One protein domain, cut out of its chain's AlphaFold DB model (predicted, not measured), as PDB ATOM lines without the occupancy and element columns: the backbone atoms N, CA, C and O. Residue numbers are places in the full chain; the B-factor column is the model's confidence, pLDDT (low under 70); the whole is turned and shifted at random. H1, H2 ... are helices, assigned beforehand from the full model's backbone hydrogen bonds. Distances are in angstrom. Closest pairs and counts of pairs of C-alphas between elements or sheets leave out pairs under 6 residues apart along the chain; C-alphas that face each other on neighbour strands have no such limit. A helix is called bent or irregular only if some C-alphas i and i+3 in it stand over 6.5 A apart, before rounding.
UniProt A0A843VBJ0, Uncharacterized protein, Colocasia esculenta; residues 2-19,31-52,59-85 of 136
ATOM      1  N   GLN A   2     118.234 135.141  92.815       88.25
ATOM      2  CA  GLN A   2     119.385 136.051  93.011       88.25
ATOM      3  C   GLN A   2     119.026 137.448  93.552       88.25
ATOM      4  O   GLN A   2     119.660 137.916  94.494       88.25
ATOM      5  N   VAL A   3     118.015 138.111  92.977       89.12
ATOM      6  CA  VAL A   3     117.592 139.463  93.399       89.12
ATOM      7  C   VAL A   3     117.156 139.478  94.867       89.12
ATOM      8  O   VAL A   3     117.551 140.368  95.610       89.12
ATOM      9  N   PHE A   4     116.418 138.451  95.300       88.69
ATOM     10  CA  PHE A   4     115.979 138.304  96.688       88.69
ATOM     11  C   PHE A   4     117.167 138.179  97.650       88.69
ATOM     12  O   PHE A   4     117.245 138.929  98.616       88.69
ATOM     13  N   LEU A   5     118.129 137.298  97.358       90.75
ATOM     14  CA  LEU A   5     119.298 137.095  98.225       90.75
ATOM     15  C   LEU A   5     120.159 138.360  98.331       90.75
ATOM     16  O   LEU A   5     120.590 138.710  99.424       90.75
ATOM     17  N   ARG A   6     120.352 139.081  97.217       90.38
ATOM     18  CA  ARG A   6     121.070 140.367  97.207       90.38
ATOM     19  C   ARG A   6     120.362 141.450  98.019       90.38
ATOM     20  O   ARG A   6     121.042 142.281  98.606       90.38
ATOM     21  N   ALA A   7     119.029 141.450  98.025       91.88
ATOM     22  CA  ALA A   7     118.236 142.398  98.802       91.88
ATOM     23  C   ALA A   7     118.270 142.103 100.311       91.88
ATOM     24  O   ALA A   7     118.137 143.033 101.097       91.88
ATOM     25  N   GLN A   8     118.451 140.837 100.710       92.44
ATOM     26  CA  GLN A   8     118.604 140.461 102.119       92.44
ATOM     27  C   GLN A   8     119.982 140.846 102.661       92.44
ATOM     28  O   GLN A   8     120.083 141.555 103.655       92.44
ATOM     29  N   ASP A   9     121.044 140.374 102.005       91.56
ATOM     30  CA  ASP A   9     122.422 140.685 102.376       91.56
ATOM     31  C   ASP A   9     123.349 140.406 101.182       91.56
ATOM     32  O   ASP A   9     123.364 139.322 100.590       91.56
ATOM     33  N   TYR A  10     124.167 141.391 100.819       90.25
ATOM     34  CA  TYR A  10     125.123 141.229  99.733       90.25
ATOM     35  C   TYR A  10     126.247 140.235 100.070       90.25
ATOM     36  O   TYR A  10     126.736 139.542  99.174       90.25
ATOM     37  N   GLU A  11     126.656 140.118 101.337       90.38
ATOM     38  CA  GLU A  11     127.617 139.098 101.769       90.38
ATOM     39  C   GLU A  11     127.033 137.690 101.636       90.38
ATOM     40  O   GLU A  11     127.734 136.777 101.197       90.38
ATOM     41  N   LEU A  12     125.736 137.530 101.902       92.19
ATOM     42  CA  LEU A  12     125.020 136.274 101.696       92.19
ATOM     43  C   LEU A  12     125.047 135.862 100.218       92.19
ATOM     44  O   LEU A  12     125.409 134.726  99.901       92.19
ATOM     45  N   TRP A  13     124.766 136.790  99.294       93.62
ATOM     46  CA  TRP A  13     124.901 136.518  97.858       93.62
ATOM     47  C   TRP A  13     126.336 136.137  97.462       93.62
ATOM     48  O   TRP A  13     126.526 135.221  96.662       93.62
ATOM     49  N   LYS A  14     127.360 136.794  98.025       91.50
ATOM     50  CA  LYS A  14     128.763 136.440  97.745       91.50
ATOM     51  C   LYS A  14     129.086 135.004  98.152       91.50
ATOM     52  O   LYS A  14     129.768 134.327  97.389       91.50
ATOM     53  N   ILE A  15     128.605 134.550  99.311       92.00
ATOM     54  CA  ILE A  15     128.802 133.173  99.790       92.00
ATOM     55  C   ILE A  15     128.117 132.169  98.862       92.00
ATOM     56  O   ILE A  15     128.726 131.182  98.463       92.00
ATOM     57  N   VAL A  16     126.884 132.459  98.444       92.44
ATOM     58  CA  VAL A  16     126.149 131.625  97.482       92.44
ATOM     59  C   VAL A  16     126.867 131.535  96.140       92.44
ATOM     60  O   VAL A  16     126.948 130.458  95.567       92.44
ATOM     61  N   TYR A  17     127.376 132.655  95.627       90.19
ATOM     62  CA  TYR A  17     127.983 132.711  94.301       90.19
ATOM     63  C   TYR A  17     129.384 132.088  94.266       90.19
ATOM     64  O   TYR A  17     129.692 131.327  93.348       90.19
ATOM     65  N   LYS A  18     130.226 132.407  95.258       88.75
ATOM     66  CA  LYS A  18     131.626 131.958  95.313       88.75
ATOM     67  C   LYS A  18     131.801 130.577  95.939       88.75
ATOM     68  O   LYS A  18     132.804 129.935  95.658       88.75
ATOM     69  N   GLY A  19     130.851 130.129  96.754       81.69
ATOM     70  CA  GLY A  19     131.000 128.924  97.560       81.69
ATOM     71  C   GLY A  19     131.319 129.223  99.024       81.69
ATOM     72  O   GLY A  19     131.795 130.319  99.352       81.69
ATOM     73  N   THR A  31     137.623 131.008 113.304       90.38
ATOM     74  CA  THR A  31     137.625 132.456 113.512       90.38
ATOM     75  C   THR A  31     136.200 133.012 113.496       90.38
ATOM     76  O   THR A  31     135.281 132.439 112.900       90.38
ATOM     77  N   LYS A  32     136.002 134.195 114.090       91.06
ATOM     78  CA  LYS A  32     134.702 134.887 114.059       91.06
ATOM     79  C   LYS A  32     134.216 135.119 112.625       91.06
ATOM     80  O   LYS A  32     133.024 134.979 112.355       91.06
ATOM     81  N   GLU A  33     135.121 135.427 111.695       89.31
ATOM     82  CA  GLU A  33     134.788 135.559 110.278       89.31
ATOM     83  C   GLU A  33     134.317 134.235 109.662       89.31
ATOM     84  O   GLU A  33     133.364 134.239 108.881       89.31
ATOM     85  N   GLN A  34     134.949 133.107 109.998       88.88
ATOM     86  CA  GLN A  34     134.538 131.782 109.519       88.88
ATOM     87  C   GLN A  34     133.161 131.395 110.055       88.88
ATOM     88  O   GLN A  34     132.299 131.016 109.263       88.88
ATOM     89  N   ILE A  35     132.912 131.598 111.353       89.94
ATOM     90  CA  ILE A  35     131.595 131.376 111.968       89.94
ATOM     91  C   ILE A  35     130.533 132.238 111.276       89.94
ATOM     92  O   ILE A  35     129.462 131.743 110.920       89.94
ATOM     93  N   LYS A  36     130.825 133.519 111.007       91.19
ATOM     94  CA  LYS A  36     129.897 134.415 110.297       91.19
ATOM     95  C   LYS A  36     129.576 133.901 108.889       91.19
ATOM     96  O   LYS A  36     128.409 133.826 108.514       91.19
ATOM     97  N   LYS A  37     130.594 133.535 108.104       90.25
ATOM     98  CA  LYS A  37     130.411 133.023 106.732       90.25
ATOM     99  C   LYS A  37     129.661 131.695 106.711       90.25
ATOM    100  O   LYS A  37     128.807 131.501 105.848       90.25
ATOM    101  N   SER A  38     129.954 130.826 107.675       89.94
ATOM    102  CA  SER A  38     129.215 129.593 107.923       89.94
ATOM    103  C   SER A  38     127.740 129.912 108.186       89.94
ATOM    104  O   SER A  38     126.881 129.592 107.375       89.94
ATOM    105  N   THR A  39     127.434 130.730 109.188       92.12
ATOM    106  CA  THR A  39     126.059 131.170 109.488       92.12
ATOM    107  C   THR A  39     125.307 131.695 108.253       92.12
ATOM    108  O   THR A  39     124.156 131.324 108.014       92.12
ATOM    109  N   LEU A  40     125.962 132.512 107.418       92.94
ATOM    110  CA  LEU A  40     125.382 133.021 106.172       92.94
ATOM    111  C   LEU A  40     125.097 131.918 105.145       92.94
ATOM    112  O   LEU A  40     124.049 131.956 104.500       92.94
ATOM    113  N   ASN A  41     125.976 130.921 104.997       92.50
ATOM    114  CA  ASN A  41     125.732 129.780 104.113       92.50
ATOM    115  C   ASN A  41     124.500 128.973 104.571       92.50
ATOM    116  O   ASN A  41     123.653 128.647 103.744       92.50
ATOM    117  N   TRP A  42     124.338 128.719 105.873       92.44
ATOM    118  CA  TRP A  42     123.210 127.942 106.400       92.44
ATOM    119  C   TRP A  42     121.905 128.736 106.263       92.44
ATOM    120  O   TRP A  42     120.881 128.187 105.853       92.44
ATOM    121  N   SER A  43     121.959 130.045 106.526       93.75
ATOM    122  CA  SER A  43     120.847 130.970 106.290       93.75
ATOM    123  C   SER A  43     120.412 130.961 104.821       93.75
ATOM    124  O   SER A  43     119.230 130.773 104.522       93.75
ATOM    125  N   ALA A  44     121.366 131.052 103.889       93.31
ATOM    126  CA  ALA A  44     121.087 130.968 102.463       93.31
ATOM    127  C   ALA A  44     120.457 129.622 102.081       93.31
ATOM    128  O   ALA A  44     119.434 129.611 101.401       93.31
ATOM    129  N   MET A  45     120.999 128.494 102.556       93.25
ATOM    130  CA  MET A  45     120.416 127.168 102.307       93.25
ATOM    131  C   MET A  45     118.963 127.088 102.779       93.25
ATOM    132  O   MET A  45     118.109 126.570 102.061       93.25
ATOM    133  N   ASN A  46     118.661 127.628 103.961       92.75
ATOM    134  CA  ASN A  46     117.299 127.659 104.483       92.75
ATOM    135  C   ASN A  46     116.365 128.504 103.599       92.75
ATOM    136  O   ASN A  46     115.301 128.034 103.205       92.75
ATOM    137  N   MET A  47     116.791 129.710 103.207       92.44
ATOM    138  CA  MET A  47     116.019 130.571 102.300       92.44
ATOM    139  C   MET A  47     115.740 129.888 100.956       92.44
ATOM    140  O   MET A  47     114.623 129.954 100.446       92.44
ATOM    141  N   MET A  48     116.736 129.203 100.389       91.25
ATOM    142  CA  MET A  48     116.575 128.461  99.139       91.25
ATOM    143  C   MET A  48     115.598 127.295  99.294       91.25
ATOM    144  O   MET A  48     114.734 127.112  98.442       91.25
ATOM    145  N   ARG A  49     115.682 126.537 100.392       89.00
ATOM    146  CA  ARG A  49     114.749 125.442 100.699       89.00
ATOM    147  C   ARG A  49     113.301 125.921 100.766       89.00
ATOM    148  O   ARG A  49     112.430 125.239 100.241       89.00
ATOM    149  N   CYS A  50     113.055 127.097 101.343       88.88
ATOM    150  CA  CYS A  50     111.723 127.708 101.379       88.88
ATOM    151  C   CYS A  50     111.225 128.171 100.001       88.88
ATOM    152  O   CYS A  50     110.019 128.232  99.780       88.88
ATOM    153  N   ALA A  51     112.133 128.520  99.087       87.62
ATOM    154  CA  ALA A  51     111.784 128.993  97.750       87.62
ATOM    155  C   ALA A  51     111.547 127.853  96.741       87.62
ATOM    156  O   ALA A  51     110.940 128.079  95.694       87.62
ATOM    157  N   VAL A  52     112.043 126.643  97.019       87.62
ATOM    158  CA  VAL A  52     111.904 125.477  96.137       87.62
ATOM    159  C   VAL A  52     110.547 124.803  96.348       87.62
ATOM    160  O   VAL A  52     110.104 124.589  97.475       87.62
ATOM    161  N   LYS A  59     115.387 116.921  95.318       86.06
ATOM    162  CA  LYS A  59     116.560 117.149  94.462       86.06
ATOM    163  C   LYS A  59     117.586 118.083  95.111       86.06
ATOM    164  O   LYS A  59     118.778 117.970  94.832       86.06
ATOM    165  N   VAL A  60     117.140 118.982  95.994       87.19
ATOM    166  CA  VAL A  60     118.014 119.927  96.720       87.19
ATOM    167  C   VAL A  60     118.326 119.503  98.153       87.19
ATOM    168  O   VAL A  60     119.247 120.051  98.755       87.19
ATOM    169  N   SER A  61     117.596 118.540  98.719       85.88
ATOM    170  CA  SER A  61     117.719 118.153 100.130       85.88
ATOM    171  C   SER A  61     119.101 117.606 100.493       85.88
ATOM    172  O   SER A  61     119.564 117.834 101.608       85.88
ATOM    173  N   SER A  62     119.776 116.943  99.549       87.75
ATOM    174  CA  SER A  62     121.112 116.359  99.726       87.75
ATOM    175  C   SER A  62     122.263 117.361  99.614       87.75
ATOM    176  O   SER A  62     123.405 116.999  99.893       87.75
ATOM    177  N   CYS A  63     121.988 118.607  99.215       90.44
ATOM    178  CA  CYS A  63     123.032 119.608  99.033       90.44
ATOM    179  C   CYS A  63     123.625 120.027 100.380       90.44
ATOM    180  O   CYS A  63     122.888 120.298 101.333       90.44
ATOM    181  N   LYS A  64     124.953 120.136 100.437       88.94
ATOM    182  CA  LYS A  64     125.704 120.481 101.656       88.94
ATOM    183  C   LYS A  64     126.040 121.966 101.760       88.94
ATOM    184  O   LYS A  64     126.406 122.440 102.830       88.94
ATOM    185  N   SER A  65     125.917 122.708 100.663       91.31
ATOM    186  CA  SER A  65     126.181 124.145 100.630       91.31
ATOM    187  C   SER A  65     125.126 124.901  99.833       91.31
ATOM    188  O   SER A  65     124.475 124.347  98.943       91.31
ATOM    189  N   ALA A  66     124.984 126.196 100.119       92.25
ATOM    190  CA  ALA A  66     124.095 127.068  99.359       92.25
ATOM    191  C   ALA A  66     124.553 127.212  97.901       92.25
ATOM    192  O   ALA A  66     123.726 127.374  97.007       92.25
ATOM    193  N   LYS A  67     125.864 127.112  97.653       92.81
ATOM    194  CA  LYS A  67     126.449 127.103  96.309       92.81
ATOM    195  C   LYS A  67     126.024 125.876  95.511       92.81
ATOM    196  O   LYS A  67     125.558 126.017  94.390       92.81
ATOM    197  N   GLU A  68     126.095 124.693  96.113       91.75
ATOM    198  CA  GLU A  68     125.643 123.458  95.465       91.75
ATOM    199  C   GLU A  68     124.139 123.502  95.155       91.75
ATOM    200  O   GLU A  68     123.719 123.115  94.065       91.75
ATOM    201  N   MET A  69     123.326 124.024  96.083       91.75
ATOM    202  CA  MET A  69     121.903 124.263  95.823       91.75
ATOM    203  C   MET A  69     121.714 125.225  94.647       91.75
ATOM    204  O   MET A  69     120.927 124.935  93.751       91.75
ATOM    205  N   TRP A  70     122.446 126.341  94.632       91.94
ATOM    206  CA  TRP A  70     122.388 127.340  93.565       91.94
ATOM    207  C   TRP A  70     122.733 126.755  92.193       91.94
ATOM    208  O   TRP A  70     122.006 126.996  91.232       91.94
ATOM    209  N   ASP A  71     123.786 125.946  92.113       89.31
ATOM    210  CA  ASP A  71     124.253 125.338  90.864       89.31
ATOM    211  C   ASP A  71     123.308 124.238  90.349       89.31
ATOM    212  O   ASP A  71     123.231 123.994  89.145       89.31
ATOM    213  N   LYS A  72     122.542 123.598  91.244       88.31
ATOM    214  CA  LYS A  72     121.517 122.604  90.887       88.31
ATOM    215  C   LYS A  72     120.181 123.214  90.469       88.31
ATOM    216  O   LYS A  72     119.402 122.539  89.802       88.31
ATOM    217  N   LEU A  73     119.885 124.461  90.841       86.00
ATOM    218  CA  LEU A  73     118.598 125.084  90.510       86.00
ATOM    219  C   LEU A  73     118.305 125.128  89.004       86.00
ATOM    220  O   LEU A  73     117.187 124.761  88.646       86.00
ATOM    221  N   PRO A  74     119.248 125.501  88.118       83.12
ATOM    222  CA  PRO A  74     119.028 125.402  86.679       83.12
ATOM    223  C   PRO A  74     118.595 123.995  86.258       83.12
ATOM    224  O   PRO A  74     117.547 123.859  85.648       83.12
ATOM    225  N   GLN A  75     119.277 122.943  86.723       81.62
ATOM    226  CA  GLN A  75     118.973 121.545  86.369       81.62
ATOM    227  C   GLN A  75     117.576 121.089  86.819       81.62
ATOM    228  O   GLN A  75     116.931 120.263  86.176       81.62
ATOM    229  N   ILE A  76     117.089 121.618  87.943       79.81
ATOM    230  CA  ILE A  76     115.756 121.303  88.472       79.81
ATOM    231  C   ILE A  76     114.660 121.917  87.599       79.81
ATOM    232  O   ILE A  76     113.639 121.274  87.356       79.81
ATOM    233  N   TYR A  77     114.881 123.143  87.125       75.31
ATOM    234  CA  TYR A  77     113.904 123.915  86.357       75.31
ATOM    235  C   TYR A  77     114.141 123.880  84.837       75.31
ATOM    236  O   TYR A  77     113.296 124.336  84.073       75.31
ATOM    237  N   GLU A  78     115.229 123.275  84.368       66.81
ATOM    238  CA  GLU A  78     115.496 123.010  82.949       66.81
ATOM    239  C   GLU A  78     114.433 122.089  82.327       66.81
ATOM    240  O   GLU A  78     114.178 122.173  81.131       66.81
ATOM    241  N   GLY A  79     113.739 121.275  83.132       56.56
ATOM    242  CA  GLY A  79     112.598 120.459  82.693       56.56
ATOM    243  C   GLY A  79     111.259 121.206  82.587       56.56
ATOM    244  O   GLY A  79     110.295 120.649  82.065       56.56
ATOM    245  N   THR A  80     111.170 122.451  83.067       60.31
ATOM    246  CA  THR A  80     110.017 123.332  82.822       60.31
ATOM    247  C   THR A  80     110.312 124.170  81.583       60.31
ATOM    248  O   THR A  80     111.046 125.155  81.653       60.31
ATOM    249  N   SER A  81     109.761 123.751  80.442       58.72
ATOM    250  CA  SER A  81     110.005 124.294  79.095       58.72
ATOM    251  C   SER A  81     109.992 125.827  78.996       58.72
ATOM    252  O   SER A  81     110.758 126.401  78.227       58.72
ATOM    253  N   GLU A  82     109.168 126.505  79.793       60.12
ATOM    254  CA  GLU A  82     109.068 127.970  79.813       60.12
ATOM    255  C   GLU A  82     110.284 128.659  80.459       60.12
ATOM    256  O   GLU A  82     110.737 129.702  79.987       60.12
ATOM    257  N   ILE A  83     110.852 128.073  81.519       59.66
ATOM    258  CA  ILE A  83     111.991 128.655  82.249       59.66
ATOM    259  C   ILE A  83     113.290 128.439  81.471       59.66
ATOM    260  O   ILE A  83     114.134 129.333  81.427       59.66
ATOM    261  N   HIS A  84     113.432 127.284  80.816       59.31
ATOM    262  CA  HIS A  84     114.581 126.981  79.965       59.31
ATOM    263  C   HIS A  84     114.712 127.997  78.821       59.31
ATOM    264  O   HIS A  84     115.754 128.636  78.684       59.31
ATOM    265  N   ALA A  85     113.623 128.240  78.084       61.69
ATOM    266  CA  ALA A  85     113.602 129.204  76.986       61.69
ATOM    267  C   ALA A  85     113.951 130.631  77.448       61.69
ATOM    268  O   ALA A  85     114.720 131.333  76.791       61.69
TER     269      ALA A  85
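AT A GLANCE: This is residues 2 to 19, 31 to 52 and 59 to 85 of the 136 residues of an uncharacterized protein of Colocasia esculenta (UniProt A0A843VBJ0). Long helix H3 and shorter H4 run nearly the same way, staggered, making the long axis; H2 of the hairpin H1-H2 crosses both where they meet, and residues 77 to 82, from the last residue of H4 into H5, stick out. The printed part has 67 residues, 53 of them in five named helices, H1 to H5 in chain order, with no named strand; its class is all helix, and it is elongated at 44 by 25 by 20 A and only just compact, close to loose, with a radius of gyration of the C-alphas of 12.7 A.

IN THESE COORDINATES: H3, residues 32 to 51, spans 28.7 A from C-alpha 32 at (134.702, 134.887, 114.059). H4, residues 66 to 77, spans 16.8 A and is only just irregular: C-alphas 71 and 74 are 6.7 A apart. H1 is residues 2 to 8, H2 10 to 18, and H5 81 to 85, ending at (113.602, 129.204, 76.986).

HOW THE PARTS SIT: H3, with residues 41 to 48 alone, touches H4's residues 66 to 69 at a shallow tilt of 20 degrees, the same way; the closest C-alphas, Met 45 and Ala 66, are 4.7 A apart. H2, the hub, touches H3 about perpendicular at 83 degrees, closest C-alphas Leu 12 and Leu 40, 5.5 A. Every O i to N i+4 pair is within hydrogen-bond range in H1, H2, H3 and H5, and 6 of 8 in H4.

THE WHOLE: Residues 20 to 30 and 53 to 58 are cut out, with C-alpha gaps of 17.6 A and 9.7 A; the links printed whole are tight. Residues 78 to 85 have pLDDT under 70.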